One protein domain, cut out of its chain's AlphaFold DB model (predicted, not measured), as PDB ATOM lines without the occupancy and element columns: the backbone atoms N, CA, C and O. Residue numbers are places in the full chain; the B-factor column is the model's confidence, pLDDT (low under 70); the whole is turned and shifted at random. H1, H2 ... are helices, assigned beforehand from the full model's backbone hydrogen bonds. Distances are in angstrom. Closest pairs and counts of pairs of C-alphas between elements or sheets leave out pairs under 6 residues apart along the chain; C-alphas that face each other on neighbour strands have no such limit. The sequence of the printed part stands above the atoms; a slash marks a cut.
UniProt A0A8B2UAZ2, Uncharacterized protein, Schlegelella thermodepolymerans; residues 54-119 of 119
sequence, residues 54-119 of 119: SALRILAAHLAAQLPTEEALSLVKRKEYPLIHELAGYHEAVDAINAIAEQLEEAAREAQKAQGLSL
ATOM      1  N   SER A  54     -42.806 -10.555  15.188       88.19
ATOM      2  CA  SER A  54     -42.926  -9.127  14.880       88.19
ATOM      3  C   SER A  54     -44.272  -8.534  15.310       88.19
ATOM      4  O   SER A  54     -44.310  -7.430  15.849       88.19
ATOM      5  N   ALA A  55     -45.375  -9.267  15.139       87.44
ATOM      6  CA  ALA A  55     -46.700  -8.834  15.574       87.44
ATOM      7  C   ALA A  55     -46.821  -8.814  17.107       87.44
ATOM      8  O   ALA A  55     -47.420  -7.890  17.657       87.44
ATOM      9  N   LEU A  56     -46.207  -9.782  17.799       87.56
ATOM     10  CA  LEU A  56     -46.128  -9.789  19.265       87.56
ATOM     11  C   LEU A  56     -45.354  -8.574  19.790       87.56
ATOM     12  O   LEU A  56     -45.822  -7.903  20.707       87.56
ATOM     13  N   ARG A  57     -44.226  -8.224  19.162       89.00
ATOM     14  CA  ARG A  57     -43.451  -7.027  19.527       89.00
ATOM     15  C   ARG A  57     -44.210  -5.725  19.284       89.00
ATOM     16  O   ARG A  57     -44.154  -4.828  20.120       89.00
ATOM     17  N   ILE A  58     -44.947  -5.620  18.177       88.56
ATOM     18  CA  ILE A  58     -45.804  -4.453  17.905       88.56
ATOM     19  C   ILE A  58     -46.872  -4.310  18.994       88.56
ATOM     20  O   ILE A  58     -47.099  -3.208  19.491       88.56
ATOM     21  N   LEU A  59     -47.500  -5.417  19.398       87.31
ATOM     22  CA  LEU A  59     -48.482  -5.416  20.481       87.31
ATOM     23  C   LEU A  59     -47.855  -4.991  21.816       87.31
ATOM     24  O   LEU A  59     -48.411  -4.130  22.492       87.31
ATOM     25  N   ALA A  60     -46.698  -5.552  22.175       88.94
ATOM     26  CA  ALA A  60     -45.974  -5.196  23.394       88.94
ATOM     27  C   ALA A  60     -45.609  -3.702  23.422       88.94
ATOM     28  O   ALA A  60     -45.857  -3.025  24.418       88.94
ATOM     29  N   ALA A  61     -45.103  -3.162  22.309       87.62
ATOM     30  CA  ALA A  61     -44.781  -1.744  22.179       87.62
ATOM     31  C   ALA A  61     -46.027  -0.851  22.294       87.62
ATOM     32  O   ALA A  61     -45.988   0.190  22.950       87.62
ATOM     33  N   HIS A  62     -47.147  -1.265  21.695       88.06
ATOM     34  CA  HIS A  62     -48.404  -0.530  21.791       88.06
ATOM     35  C   HIS A  62     -48.949  -0.502  23.223       88.06
ATOM     36  O   HIS A  62     -49.395   0.545  23.683       88.06
ATOM     37  N   LEU A  63     -48.877  -1.628  23.937       85.38
ATOM     38  CA  LEU A  63     -49.275  -1.716  25.342       85.38
ATOM     39  C   LEU A  63     -48.366  -0.864  26.236       85.38
ATOM     40  O   LEU A  63     -48.870  -0.090  27.042       85.38
ATOM     41  N   ALA A  64     -47.047  -0.937  26.048       86.12
ATOM     42  CA  ALA A  64     -46.093  -0.127  26.804       86.12
ATOM     43  C   ALA A  64     -46.314   1.382  26.601       86.12
ATOM     44  O   ALA A  64     -46.245   2.152  27.554       86.12
ATOM     45  N   ALA A  65     -46.638   1.813  25.377       85.44
ATOM     46  CA  ALA A  65     -46.914   3.218  25.074       85.44
ATOM     47  C   ALA A  65     -48.190   3.751  25.750       85.44
ATOM     48  O   ALA A  65     -48.294   4.950  25.997       85.44
ATOM     49  N   GLN A  66     -49.156   2.880  26.048       80.81
ATOM     50  CA  GLN A  66     -50.386   3.251  26.756       80.81
ATOM     51  C   GLN A  66     -50.220   3.297  28.279       80.81
ATOM     52  O   GLN A  66     -51.132   3.745  28.967       80.81
ATOM     53  N   LEU A  67     -49.086   2.828  28.804       71.50
ATOM     54  CA  LEU A  67     -48.862   2.619  30.232       71.50
ATOM     55  C   LEU A  67     -47.606   3.374  30.681       71.50
ATOM     56  O   LEU A  67     -46.545   2.772  30.877       71.50
ATOM     57  N   PRO A  68     -47.682   4.711  30.802       68.44
ATOM     58  CA  PRO A  68     -46.527   5.515  31.161       68.44
ATOM     59  C   PRO A  68     -46.065   5.201  32.587       68.44
ATOM     60  O   PRO A  68     -46.800   5.347  33.562       68.44
ATOM     61  N   THR A  69     -44.790   4.844  32.733       66.50
ATOM     62  CA  THR A  69     -44.168   4.509  34.026       66.50
ATOM     63  C   THR A  69     -44.199   5.675  35.026       66.50
ATOM     64  O   THR A  69     -44.152   5.460  36.238       66.50
ATOM     65  N   GLU A  70     -44.332   6.918  34.549       67.00
ATOM     66  CA  GLU A  70     -44.507   8.099  35.405       67.00
ATOM     67  C   GLU A  70     -45.805   8.058  36.232       67.00
ATOM     68  O   GLU A  70     -45.835   8.583  37.353       67.00
ATOM     69  N   GLU A  71     -46.853   7.373  35.754       70.94
ATOM     70  CA  GLU A  71     -48.087   7.193  36.525       70.94
ATOM     71  C   GLU A  71     -47.845   6.357  37.785       70.94
ATOM     72  O   GLU A  71     -48.383   6.701  38.840       70.94
ATOM     73  N   ALA A  72     -46.957   5.357  37.744       71.75
ATOM     74  CA  ALA A  72     -46.660   4.491  38.889       71.75
ATOM     75  C   ALA A  72     -46.176   5.286  40.115       71.75
ATOM     76  O   ALA A  72     -46.687   5.114  41.223       71.75
ATOM     77  N   LEU A  73     -45.227   6.211  39.922       79.38
ATOM     78  CA  LEU A  73     -44.694   7.049  41.003       79.38
ATOM     79  C   LEU A  73     -45.763   7.977  41.586       79.38
ATOM     80  O   LEU A  73     -45.792   8.224  42.795       79.38
ATOM     81  N   SER A  74     -46.650   8.493  40.733       85.19
ATOM     82  CA  SER A  74     -47.762   9.336  41.172       85.19
ATOM     83  C   SER A  74     -48.773   8.550  42.019       85.19
ATOM     84  O   SER A  74     -49.232   9.052  43.049       85.19
ATOM     85  N   LEU A  75     -49.049   7.295  41.650       84.19
ATOM     86  CA  LEU A  75     -49.965   6.398  42.354       84.19
ATOM     87  C   LEU A  75     -49.401   5.960  43.709       84.19
ATOM     88  O   LEU A  75     -50.131   5.974  44.702       84.19
ATOM     89  N   VAL A  76     -48.093   5.677  43.791       84.81
ATOM     90  CA  VAL A  76     -47.399   5.395  45.064       84.81
ATOM     91  C   VAL A  76     -47.558   6.566  46.033       84.81
ATOM     92  O   VAL A  76     -47.941   6.370  47.186       84.81
ATOM     93  N   LYS A  77     -47.331   7.803  45.568       89.50
ATOM     94  CA  LYS A  77     -47.484   9.009  46.401       89.50
ATOM     95  C   LYS A  77     -48.920   9.197  46.902       89.50
ATOM     96  O   LYS A  77     -49.114   9.663  48.023       89.50
ATOM     97  N   ARG A  78     -49.913   8.820  46.091       91.12
ATOM     98  CA  ARG A  78     -51.346   8.882  46.430       91.12
ATOM     99  C   ARG A  78     -51.843   7.670  47.227       91.12
ATOM    100  O   ARG A  78     -52.982   7.688  47.675       91.12
ATOM    101  N   LYS A  79     -50.990   6.664  47.468       90.81
ATOM    102  CA  LYS A  79     -51.319   5.400  48.154       90.81
ATOM    103  C   LYS A  79     -52.424   4.594  47.455       90.81
ATOM    104  O   LYS A  79     -53.144   3.833  48.098       90.81
ATOM    105  N   GLU A  80     -52.524   4.720  46.135       88.44
ATOM    106  CA  GLU A  80     -53.504   4.015  45.298       88.44
ATOM    107  C   GLU A  80     -53.023   2.592  44.965       88.44
ATOM    108  O   GLU A  80     -52.833   2.221  43.808       88.44
ATOM    109  N   TYR A  81     -52.773   1.778  45.996       83.06
ATOM    110  CA  TYR A  81     -52.177   0.442  45.856       83.06
ATOM    111  C   TYR A  81     -52.891  -0.512  44.883       83.06
ATOM    112  O   TYR A  81     -52.188  -1.242  44.184       83.06
ATOM    113  N   PRO A  82     -54.236  -0.512  44.764       84.81
ATOM    114  CA  PRO A  82     -54.912  -1.339  43.766       84.81
ATOM    115  C   PRO A  82     -54.499  -0.989  42.333       84.81
ATOM    116  O   PRO A  82     -54.205  -1.881  41.544       84.81
ATOM    117  N   LEU A  83     -54.399   0.304  42.018       81.94
ATOM    118  CA  LEU A  83     -54.009   0.770  40.686       81.94
ATOM    119  C   LEU A  83     -52.536   0.469  40.391       81.94
ATOM    120  O   LEU A  83     -52.192   0.111  39.270       81.94
ATOM    121  N   ILE A  84     -51.671   0.543  41.408       83.12
ATOM    122  CA  ILE A  84     -50.259   0.146  41.289       83.12
ATOM    123  C   ILE A  84     -50.149  -1.344  40.945       83.12
ATOM    124  O   ILE A  84     -49.348  -1.716  40.092       83.12
ATOM    125  N   HIS A  85     -50.954  -2.195  41.586       83.81
ATOM    126  CA  HIS A  85     -50.965  -3.631  41.311       83.81
ATOM    127  C   HIS A  85     -51.456  -3.942  39.893       83.81
ATOM    128  O   HIS A  85     -50.863  -4.771  39.206       83.81
ATOM    129  N   GLU A  86     -52.504  -3.257  39.431       84.62
ATOM    130  CA  GLU A  86     -52.971  -3.408  38.052       84.62
ATOM    131  C   GLU A  86     -51.903  -2.971  37.047       84.62
ATOM    132  O   GLU A  86     -51.616  -3.715  36.111       84.62
ATOM    133  N   LEU A  87     -51.262  -1.820  37.276       84.31
ATOM    134  CA  LEU A  87     -50.184  -1.316  36.426       84.31
ATOM    135  C   LEU A  87     -48.993  -2.285  36.375       84.31
ATOM    136  O   LEU A  87     -48.495  -2.585  35.291       84.31
ATOM    137  N   ALA A  88     -48.578  -2.830  37.522       84.94
ATOM    138  CA  ALA A  88     -47.532  -3.849  37.588       84.94
ATOM    139  C   ALA A  88     -47.901  -5.093  36.763       84.94
ATOM    140  O   ALA A  88     -47.097  -5.552  35.957       84.94
ATOM    141  N   GLY A  89     -49.143  -5.576  36.880       84.94
ATOM    142  CA  GLY A  89     -49.624  -6.712  36.094       84.94
ATOM    143  C   GLY A  89     -49.617  -6.459  34.582       84.94
ATOM    144  O   GLY A  89     -49.383  -7.383  33.803       84.94
ATOM    145  N   TYR A  90     -49.828  -5.217  34.139       84.69
ATOM    146  CA  TYR A  90     -49.681  -4.884  32.724       84.69
ATOM    147  C   TYR A  90     -48.221  -4.866  32.260       84.69
ATOM    148  O   TYR A  90     -47.942  -5.360  31.168       84.69
ATOM    149  N   HIS A  91     -47.295  -4.337  33.063       85.38
ATOM    150  CA  HIS A  91     -45.866  -4.394  32.739       85.38
ATOM    151  C   HIS A  91     -45.373  -5.845  32.653       85.38
ATOM    152  O   HIS A  91     -44.740  -6.213  31.667       85.38
ATOM    153  N   GLU A  92     -45.779  -6.699  33.596       87.06
ATOM    154  CA  GLU A  92     -45.490  -8.138  33.548       87.06
ATOM    155  C   GLU A  92     -46.054  -8.805  32.281       87.06
ATOM    156  O   GLU A  92     -45.404  -9.657  31.673       87.06
ATOM    157  N   ALA A  93     -47.253  -8.408  31.839       86.94
ATOM    158  CA  ALA A  93     -47.839  -8.925  30.606       86.94
ATOM    159  C   ALA A  93     -47.045  -8.506  29.357       86.94
ATOM    160  O   ALA A  93     -46.868  -9.317  28.447       86.94
ATOM    161  N   VAL A  94     -46.552  -7.264  29.308       88.25
ATOM    162  CA  VAL A  94     -45.693  -6.772  28.218       88.25
ATOM    163  C   VAL A  94     -44.392  -7.574  28.155       88.25
ATOM    164  O   VAL A  94     -44.013  -8.038  27.076       88.25
ATOM    165  N   ASP A  95     -43.751  -7.802  29.299       88.81
ATOM    166  CA  ASP A  95     -42.516  -8.587  29.383       88.81
ATOM    167  C   ASP A  95     -42.740 -10.039  28.948       88.81
ATOM    168  O   ASP A  95     -41.965 -10.585  28.159       88.81
ATOM    169  N   ALA A  96     -43.848 -10.650  29.372       87.00
ATOM    170  CA  ALA A  96     -44.212 -12.002  28.959       87.00
ATOM    171  C   ALA A  96     -44.430 -12.113  27.439       87.00
ATOM    172  O   ALA A  96     -43.988 -13.084  26.825       87.00
ATOM    173  N   ILE A  97     -45.078 -11.124  26.811       87.88
ATOM    174  CA  ILE A  97     -45.275 -11.101  25.351       87.88
ATOM    175  C   ILE A  97     -43.928 -11.009  24.623       87.88
ATOM    176  O   ILE A  97     -43.715 -11.725  23.642       87.88
ATOM    177  N   ASN A  98     -43.011 -10.168  25.108       90.19
ATOM    178  CA  ASN A  98     -41.669 -10.052  24.537       90.19
ATOM    179  C   ASN A  98     -40.871 -11.356  24.674       90.19
ATOM    180  O   ASN A  98     -40.250 -11.785  23.702       90.19
ATOM    181  N   ALA A  99     -40.948 -12.022  25.828       88.56
ATOM    182  CA  ALA A  99     -40.287 -13.306  26.052       88.56
ATOM    183  C   ALA A  99     -40.818 -14.404  25.113       88.56
ATOM    184  O   ALA A  99     -40.039 -15.177  24.561       88.56
ATOM    185  N   ILE A 100     -42.134 -14.451  24.872       86.19
ATOM    186  CA  ILE A 100     -42.725 -15.383  23.894       86.19
ATOM    187  C   ILE A 100     -42.213 -15.079  22.481       86.19
ATOM    188  O   ILE A 100     -41.862 -15.997  21.742       86.19
ATOM    189  N   ALA A 101     -42.151 -13.800  22.096       88.19
ATOM    190  CA  ALA A 101     -41.632 -13.410  20.788       88.19
ATOM    191  C   ALA A 101     -40.169 -13.850  20.601       88.19
ATOM    192  O   ALA A 101     -39.817 -14.358  19.540       88.19
ATOM    193  N   GLU A 102     -39.339 -13.704  21.634       89.69
ATOM    194  CA  GLU A 102     -37.943 -14.148  21.625       89.69
ATOM    195  C   GLU A 102     -37.815 -15.673  21.517       89.69
ATOM    196  O   GLU A 102     -37.047 -16.164  20.691       89.69
ATOM    197  N   GLN A 103     -38.617 -16.431  22.270       86.56
ATOM    198  CA  GLN A 103     -38.637 -17.896  22.184       86.56
ATOM    199  C   GLN A 103     -39.014 -18.390  20.782       86.56
ATOM    200  O   GLN A 103     -38.401 -19.325  20.271       86.56
ATOM    201  N   LEU A 104     -39.988 -17.746  20.134       84.75
ATOM    202  CA  LEU A 104     -40.378 -18.084  18.763       84.75
ATOM    203  C   LEU A 104     -39.273 -17.768  17.745       84.75
ATOM    204  O   LEU A 104     -39.079 -18.526  16.795       84.75
ATOM    205  N   GLU A 105     -38.543 -16.666  17.922       88.50
ATOM    206  CA  GLU A 105     -37.401 -16.330  17.063       88.50
ATOM    207  C   GLU A 105     -36.231 -17.292  17.247       88.50
ATOM    208  O   GLU A 105     -35.565 -17.637  16.269       88.50
ATOM    209  N   GLU A 106     -35.974 -17.737  18.476       87.25
ATOM    210  CA  GLU A 106     -34.937 -18.732  18.734       87.25
ATOM    211  C   GLU A 106     -35.316 -20.088  18.140       87.25
ATOM    212  O   GLU A 106     -34.530 -20.652  17.382       87.25
ATOM    213  N   ALA A 107     -36.554 -20.546  18.344       82.19
ATOM    214  CA  ALA A 107     -37.055 -21.776  17.733       82.19
ATOM    215  C   ALA A 107     -36.976 -21.732  16.195       82.19
ATOM    216  O   ALA A 107     -36.570 -22.705  15.556       82.19
ATOM    217  N   ALA A 108     -37.299 -20.587  15.580       82.00
ATOM    218  CA  ALA A 108     -37.157 -20.401  14.137       82.00
ATOM    219  C   ALA A 108     -35.685 -20.441  13.683       82.00
ATOM    220  O   ALA A 108     -35.376 -21.052  12.657       82.00
ATOM    221  N   ARG A 109     -34.766 -19.830  14.445       83.31
ATOM    222  CA  ARG A 109     -33.319 -19.875  14.166       83.31
ATOM    223  C   ARG A 109     -32.751 -21.282  14.307       83.31
ATOM    224  O   ARG A 109     -31.954 -21.698  13.469       83.31
ATOM    225  N   GLU A 110     -33.149 -22.025  15.330       84.69
ATOM    226  CA  GLU A 110     -32.735 -23.416  15.531       84.69
ATOM    227  C   GLU A 110     -33.263 -24.331  14.424       84.69
ATOM    228  O   GLU A 110     -32.498 -25.125  13.877       84.69
ATOM    229  N   ALA A 111     -34.521 -24.161  14.011       79.06
ATOM    230  CA  ALA A 111     -35.092 -24.899  12.888       79.06
ATOM    231  C   ALA A 111     -34.338 -24.631  11.571       79.06
ATOM    232  O   ALA A 111     -34.070 -25.565  10.817       79.06
ATOM    233  N   GLN A 112     -33.933 -23.382  11.312       79.56
ATOM    234  CA  GLN A 112     -33.123 -23.027  10.137       79.56
ATOM    235  C   GLN A 112     -31.719 -23.650  10.191       79.56
ATOM    236  O   GLN A 112     -31.265 -24.222   9.199       79.56
ATOM    237  N   LYS A 113     -31.060 -23.613  11.360       80.12
ATOM    238  CA  LYS A 113     -29.764 -24.281  11.582       80.12
ATOM    239  C   LYS A 113     -29.868 -25.795  11.365       80.12
ATOM    240  O   LYS A 113     -29.009 -26.378  10.708       80.12
ATOM    241  N   ALA A 114     -30.923 -26.430  11.879       73.00
ATOM    242  CA  ALA A 114     -31.157 -27.870  11.755       73.00
ATOM    243  C   ALA A 114     -31.425 -28.313  10.306       73.00
ATOM    244  O   ALA A 114     -31.083 -29.431   9.931       73.00
ATOM    245  N   GLN A 115     -31.983 -27.431   9.473       71.44
ATOM    246  CA  GLN A 115     -32.208 -27.681   8.045       71.44
ATOM    247  C   GLN A 115     -30.941 -27.512   7.186       71.44
ATOM    248  O   GLN A 115     -31.012 -27.643   5.967       71.44
ATOM    249  N   GLY A 116     -29.780 -27.223   7.790       53.34
ATOM    250  CA  GLY A 116     -28.520 -27.055   7.058       53.34
ATOM    251  C   GLY A 116     -28.495 -25.824   6.149       53.34
ATOM    252  O   GLY A 116     -27.598 -25.692   5.320       53.34
ATOM    253  N   LEU A 117     -29.458 -24.910   6.310       56.16
ATOM    254  CA  LEU A 117     -29.454 -23.594   5.684       56.16
ATOM    255  C   LEU A 117     -28.466 -22.714   6.459       56.16
ATOM    256  O   LEU A 117     -28.853 -21.882   7.277       56.16
ATOM    257  N   SER A 118     -27.170 -22.941   6.242       49.81
ATOM    258  CA  SER A 118     -26.166 -21.942   6.596       49.81
ATOM    259  C   SER A 118     -26.346 -20.755   5.653       49.81
ATOM    260  O   SER A 118     -26.276 -20.935   4.436       49.81
ATOM    261  N   LEU A 119     -26.603 -19.572   6.215       48.03
ATOM    262  CA  LEU A 119     -26.389 -18.304   5.513       48.03
ATOM    263  C   LEU A 119     -24.960 -18.235   4.960       48.03
ATOM    264  O   LEU A 119     -24.036 -18.649   5.700       48.03
TER     265      LEU A 119
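AT A GLANCE: This is residues 54 to 119 of the 119 residues of an uncharacterized protein of Schlegelella thermodepolymerans (UniProt A0A8B2UAZ2). A long, thin rod: one long helix, H3, runs most of its length, and two shorter helices, H1 and H2, follow one another alongside it and run the opposite way to it. H1 packs beside residues 91 to 101 of H3 and H2 beside residues 81 to 87, while residues 106 to 119, the last part of H3 and a short tail, stick out past them. The printed part has 66 residues with three named helices, in the order H1, H2, H3, and no named strand; the class is all helix, with 56 residues in the helices. The whole is extended, with a radius of gyration of the C-alphas of 17.4 A and spans of 58 by 16 by 13 A.

HOW THE PARTS SIT: From the first printed residue, H1, residues 54 to 65, is joined by a tight link of 3 residues to H2, residues 69 to 78, and the two are apart. A tight link of 2 residues then joins H2 to H3, residues 81 to 114. H2 and H3 form a helical hairpin: they touch, run opposite ways and stand at a shallow tilt of 26 degrees. Their closest C-alphas are those of Ala 72 and Ile 84, 6.1 A apart, and H3 touches H2 with residues 81 to 87 alone. H1 and H3 touch with 15 pairs of C-alphas within 8 A, the closest being those of Ala 60 and Val 94, 5.1 A apart. They run opposite ways at a shallow tilt of 19 degrees, and H3 touches H1 with residues 91 to 101 alone. In H1 and H3 every O i to N i+4 pair is within hydrogen-bond range; in H2 it is 5 of 6.

IN THESE COORDINATES: H1 begins at C-alpha 54, at (-42.926, -9.127, 14.880), and is 16.5 A long from first to last C-alpha. H2, residues 69 to 78, is 15.0 A long and ends at C-alpha 78, at (-51.346, 8.882, 46.430). H3, residues 81 to 114, is 49.1 A long and ends at C-alpha 114, at (-31.157, -27.870, 11.755).

THE WHOLE: The two C-alphas farthest apart are those of Arg 78 and Gly 116, 58.0 A. Residues 106 to 119, of which 106 to 114 belong to H3, stand free; the body without them has 52 residues and spans 41 by 15 by 11 A. The printed part has no cut and ends at residue 119, the chain's last residue. Neither link between helices is long. The mean pLDDT of the printed part is 81.9, and the model's confidence is under 70 at residues 68 to 70 and 116 to 119.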